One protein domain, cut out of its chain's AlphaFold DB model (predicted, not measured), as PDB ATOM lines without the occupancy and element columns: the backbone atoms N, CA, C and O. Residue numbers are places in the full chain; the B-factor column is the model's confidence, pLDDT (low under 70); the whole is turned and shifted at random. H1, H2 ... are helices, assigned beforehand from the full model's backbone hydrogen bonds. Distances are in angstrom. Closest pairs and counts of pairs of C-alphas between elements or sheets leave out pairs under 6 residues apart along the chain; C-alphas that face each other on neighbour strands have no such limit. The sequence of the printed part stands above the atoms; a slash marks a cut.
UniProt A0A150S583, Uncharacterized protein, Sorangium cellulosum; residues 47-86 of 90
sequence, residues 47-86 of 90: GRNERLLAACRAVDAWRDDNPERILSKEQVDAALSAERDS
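Overview. This is residues 47 to 86 of the 90 residues of an uncharacterized protein of Sorangium cellulosum (UniProt A0A150S583). Two helices, H1 and then H2, form the arms of a wide, open V, and the stretch between them makes its corner. The arms do not fold back on each other, and there is no packed core. The printed part has 40 residues, 33 of them in the two named helices, with no named strand; its class is all helix. It is extended, with a radius of gyration of the C-alphas of 14.8 A and spans of 44 by 21 by 14 A.

Along the chain. H1, residues 47 to 65, begins with C-alpha 47 at (-27.227, 44.939, 16.931) and is 26.7 A long from first to last C-alpha. H2, residues 73 to 86, measures 19.9 A and ends with C-alpha 86 at (16.451, 47.380, 13.121).

Arrangement. H1 and H2 are apart, with no C-alpha of the one within 8 A of the other. A short link of 7 residues joins them. In H1 and H2 every O i to N i+4 pair is within hydrogen-bond range. Residues 47 to 70, 72 to 78 and 80 to 86 stand free.

Size, cuts and confidence. The two C-alphas farthest apart, those of Gly 47 and Asp 85, are 44.1 A apart. The printed part has no cut. Its mean pLDDT is 86.1, and residues 47 to 48 are under 70.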
ATOM      1  N   GLY A  47     -28.154  43.827  17.147       57.84
ATOM      2  CA  GLY A  47     -27.227  44.939  16.931       57.84
ATOM      3  C   GLY A  47     -25.726  44.616  17.038       57.84
ATOM      4  O   GLY A  47     -24.926  45.297  16.393       57.84
ATOM      5  N   ARG A  48     -25.280  43.595  17.794       60.28
ATOM      6  CA  ARG A  48     -23.839  43.237  17.848       60.28
ATOM      7  C   ARG A  48     -23.380  42.577  16.547       60.28
ATOM      8  O   ARG A  48     -22.297  42.891  16.058       60.28
ATOM      9  N   ASN A  49     -24.219  41.714  15.972       70.31
ATOM     10  CA  ASN A  49     -23.957  41.111  14.665       70.31
ATOM     11  C   ASN A  49     -23.961  42.165  13.557       70.31
ATOM     12  O   ASN A  49     -23.081  42.144  12.705       70.31
ATOM     13  N   GLU A  50     -24.877  43.133  13.596       75.50
ATOM     14  CA  GLU A  50     -24.887  44.233  12.626       75.50
ATOM     15  C   GLU A  50     -23.630  45.103  12.703       75.50
ATOM     16  O   GLU A  50     -23.067  45.444  11.663       75.50
ATOM     17  N   ARG A  51     -23.145  45.417  13.912       76.88
ATOM     18  CA  ARG A  51     -21.886  46.160  14.093       76.88
ATOM     19  C   ARG A  51     -20.675  45.376  13.598       76.88
ATOM     20  O   ARG A  51     -19.812  45.959  12.952       76.88
ATOM     21  N   LEU A  52     -20.623  44.069  13.863       83.62
ATOM     22  CA  LEU A  52     -19.554  43.211  13.357       83.62
ATOM     23  C   LEU A  52     -19.579  43.145  11.824       83.62
ATOM     24  O   LEU A  52     -18.553  43.348  11.188       83.62
ATOM     25  N   LEU A  53     -20.757  42.949  11.227       86.31
ATOM     26  CA  LEU A  53     -20.924  42.947   9.774       86.31
ATOM     27  C   LEU A  53     -20.588  44.313   9.157       86.31
ATOM     28  O   LEU A  53     -20.018  44.366   8.070       86.31
ATOM     29  N   ALA A  54     -20.909  45.417   9.836       85.69
ATOM     30  CA  ALA A  54     -20.526  46.757   9.402       85.69
ATOM     31  C   ALA A  54     -19.006  46.958   9.448       85.69
ATOM     32  O   ALA A  54     -18.445  47.507   8.503       85.69
ATOM     33  N   ALA A  55     -18.339  46.468  10.497       87.88
ATOM     34  CA  ALA A  55     -16.884  46.493  10.592       87.88
ATOM     35  C   ALA A  55     -16.230  45.645   9.489       87.88
ATOM     36  O   ALA A  55     -15.310  46.124   8.834       87.88
ATOM     37  N   CYS A  56     -16.739  44.436   9.221       89.25
ATOM     38  CA  CYS A  56     -16.254  43.604   8.116       89.25
ATOM     39  C   CYS A  56     -16.394  44.321   6.767       89.25
ATOM     40  O   CYS A  56     -15.412  44.431   6.044       89.25
ATOM     41  N   ARG A  57     -17.563  44.911   6.472       91.81
ATOM     42  CA  ARG A  57     -17.766  45.677   5.229       91.81
ATOM     43  C   ARG A  57     -16.824  46.874   5.105       91.81
ATOM     44  O   ARG A  57     -16.367  47.159   4.008       91.81
ATOM     45  N   ALA A  58     -16.540  47.573   6.204       90.94
ATOM     46  CA  ALA A  58     -15.601  48.691   6.192       90.94
ATOM     47  C   ALA A  58     -14.163  48.229   5.899       90.94
ATOM     48  O   ALA A  58     -13.445  48.896   5.159       90.94
ATOM     49  N   VAL A  59     -13.758  47.078   6.447       89.38
ATOM     50  CA  VAL A  59     -12.448  46.471   6.166       89.38
ATOM     51  C   VAL A  59     -12.353  46.012   4.712       89.38
ATOM     52  O   VAL A  59     -11.329  46.250   4.078       89.38
ATOM     53  N   ASP A  60     -13.404  45.391   4.179       90.75
ATOM     54  CA  ASP A  60     -13.423  44.921   2.791       90.75
ATOM     55  C   ASP A  60     -13.422  46.096   1.800       90.75
ATOM     56  O   ASP A  60     -12.600  46.115   0.893       90.75
ATOM     57  N   ALA A  61     -14.224  47.139   2.041       92.19
ATOM     58  CA  ALA A  61     -14.199  48.351   1.217       92.19
ATOM     59  C   ALA A  61     -12.820  49.030   1.232       92.19
ATOM     60  O   ALA A  61     -12.307  49.438   0.196       92.19
ATOM     61  N   TRP A  62     -12.176  49.097   2.402       94.00
ATOM     62  CA  TRP A  62     -10.818  49.626   2.497       94.00
ATOM     63  C   TRP A  62      -9.807  48.779   1.711       94.00
ATOM     64  O   TRP A  62      -8.911  49.337   1.083       94.00
ATOM     65  N   ARG A  63      -9.939  47.448   1.725       90.62
ATOM     66  CA  ARG A  63      -9.078  46.546   0.942       90.62
ATOM     67  C   ARG A  63      -9.252  46.755  -0.558       90.62
ATOM     68  O   ARG A  63      -8.249  46.827  -1.262       90.62
ATOM     69  N   ASP A  64     -10.491  46.889  -1.013       91.94
ATOM     70  CA  ASP A  64     -10.805  47.126  -2.423       91.94
ATOM     71  C   ASP A  64     -10.249  48.477  -2.906       91.94
ATOM     72  O   ASP A  64      -9.731  48.566  -4.018       91.94
ATOM     73  N   ASP A  65     -10.278  49.503  -2.046       94.12
ATOM     74  CA  ASP A  65      -9.733  50.836  -2.338       94.12
ATOM     75  C   ASP A  65      -8.197  50.923  -2.214       94.12
ATOM     76  O   ASP A  65      -7.606  51.910  -2.654       94.12
ATOM     77  N   ASN A  66      -7.539  49.937  -1.590       90.94
ATOM     78  CA  ASN A  66      -6.094  49.961  -1.308       90.94
ATOM     79  C   ASN A  66      -5.398  48.631  -1.681       90.94
ATOM     80  O   ASN A  66      -4.705  48.043  -0.837       90.94
ATOM     81  N   PRO A  67      -5.548  48.122  -2.918       86.94
ATOM     82  CA  PRO A  67      -5.007  46.819  -3.308       86.94
ATOM     83  C   PRO A  67      -3.477  46.751  -3.194       86.94
ATOM     84  O   PRO A  67      -2.924  45.706  -2.858       86.94
ATOM     85  N   GLU A  68      -2.778  47.867  -3.404       87.19
ATOM     86  CA  GLU A  68      -1.321  47.977  -3.285       87.19
ATOM     87  C   GLU A  68      -0.813  47.917  -1.839       87.19
ATOM     88  O   GLU A  68       0.377  47.698  -1.611       87.19
ATOM     89  N   ARG A  69      -1.702  48.102  -0.854       84.38
ATOM     90  CA  ARG A  69      -1.377  48.013   0.579       84.38
ATOM     91  C   ARG A  69      -1.619  46.625   1.161       84.38
ATOM     92  O   ARG A  69      -1.286  46.387   2.323       84.38
ATOM     93  N   ILE A  70      -2.195  45.709   0.384       86.00
ATOM     94  CA  ILE A  70      -2.416  44.329   0.809       86.00
ATOM     95  C   ILE A  70      -1.128  43.547   0.574       86.00
ATOM     96  O   ILE A  70      -0.824  43.110  -0.533       86.00
ATOM     97  N   LEU A  71      -0.362  43.375   1.646       86.81
ATOM     98  CA  LEU A  71       0.872  42.605   1.625       86.81
ATOM     99  C   LEU A  71       0.576  41.102   1.660       86.81
ATOM    100  O   LEU A  71      -0.301  40.635   2.394       86.81
ATOM    101  N   SER A  72       1.346  40.332   0.896       89.19
ATOM    102  CA  SER A  72       1.394  38.882   1.042       89.19
ATOM    103  C   SER A  72       1.987  38.509   2.402       89.19
ATOM    104  O   SER A  72       2.711  39.287   3.023       89.19
ATOM    105  N   LYS A  73       1.721  37.282   2.859       87.75
ATOM    106  CA  LYS A  73       2.300  36.772   4.105       87.75
ATOM    107  C   LYS A  73       3.829  36.912   4.129       87.75
ATOM    108  O   LYS A  73       4.375  37.376   5.117       87.75
ATOM    109  N   GLU A  74       4.498  36.571   3.031       92.06
ATOM    110  CA  GLU A  74       5.959  36.663   2.918       92.06
ATOM    111  C   GLU A  74       6.456  38.110   3.022       92.06
ATOM    112  O   GLU A  74       7.484  38.365   3.642       92.06
ATOM    113  N   GLN A  75       5.713  39.070   2.464       89.75
ATOM    114  CA  GLN A  75       6.037  40.494   2.569       89.75
ATOM    115  C   GLN A  75       5.835  41.024   3.991       89.75
ATOM    116  O   GLN A  75       6.643  41.823   4.461       89.75
ATOM    117  N   VAL A  76       4.788  40.564   4.684       87.94
ATOM    118  CA  VAL A  76       4.566  40.881   6.103       87.94
ATOM    119  C   VAL A  76       5.691  40.301   6.958       87.94
ATOM    120  O   VAL A  76       6.272  41.022   7.763       87.94
ATOM    121  N   ASP A  77       6.042  39.032   6.754       90.81
ATOM    122  CA  ASP A  77       7.105  38.359   7.505       90.81
ATOM    123  C   ASP A  77       8.469  39.035   7.264       90.81
ATOM    124  O   ASP A  77       9.221  39.267   8.212       90.81
ATOM    125  N   ALA A  78       8.768  39.432   6.022       91.31
ATOM    126  CA  ALA A  78       9.985  40.169   5.683       91.31
ATOM    127  C   ALA A  78      10.028  41.571   6.317       91.31
ATOM    128  O   ALA A  78      11.070  41.966   6.839       91.31
ATOM    129  N   ALA A  79       8.912  42.311   6.310       88.19
ATOM    130  CA  ALA A  79       8.825  43.625   6.951       88.19
ATOM    131  C   ALA A  79       9.010  43.524   8.473       88.19
ATOM    132  O   ALA A  79       9.792  44.278   9.047       88.19
ATOM    133  N   LEU A  80       8.365  42.545   9.113       89.62
ATOM    134  CA  LEU A  80       8.511  42.292  10.549       89.62
ATOM    135  C   LEU A  80       9.932  41.847  10.914       89.62
ATOM    136  O   LEU A  80      10.445  42.251  11.955       89.62
ATOM    137  N   SER A  81      10.580  41.029  10.076       87.75
ATOM    138  CA  SER A  81      11.984  40.650  10.275       87.75
ATOM    139  C   SER A  81      12.899  41.870  10.183       87.75
ATOM    140  O   SER A  81      13.694  42.089  11.088       87.75
ATOM    141  N   ALA A  82      12.734  42.709   9.156       87.38
ATOM    142  CA  ALA A  82      13.529  43.923   8.986       87.38
ATOM    143  C   ALA A  82      13.323  44.927  10.135       87.38
ATOM    144  O   ALA A  82      14.283  45.549  10.590       87.38
ATOM    145  N   GLU A  83      12.093  45.068  10.643       86.81
ATOM    146  CA  GLU A  83      11.817  45.873  11.837       86.81
ATOM    147  C   GLU A  83      12.522  45.300  13.072       86.81
ATOM    148  O   GLU A  83      13.164  46.053  13.803       86.81
ATOM    149  N   ARG A  84      12.479  43.979  13.284       86.06
ATOM    150  CA  ARG A  84      13.176  43.324  14.403       86.06
ATOM    151  C   ARG A  84      14.693  43.478  14.318       86.06
ATOM    152  O   ARG A  84      15.314  43.789  15.331       86.06
ATOM    153  N   ASP A  85      15.268  43.334  13.129       86.19
ATOM    154  CA  ASP A  85      16.703  43.526  12.892       86.19
ATOM    155  C   ASP A  85      17.118  44.990  13.137       86.19
ATOM    156  O   ASP A  85      18.222  45.263  13.609       86.19
ATOM    157  N   SER A  86      16.215  45.948  12.881       81.81
ATOM    158  CA  SER A  86      16.451  47.380  13.121       81.81
ATOM    159  C   SER A  86      16.471  47.777  14.599       81.81
ATOM    160  O   SER A  86      16.975  48.850  14.935       81.81
TER     161      SER A  86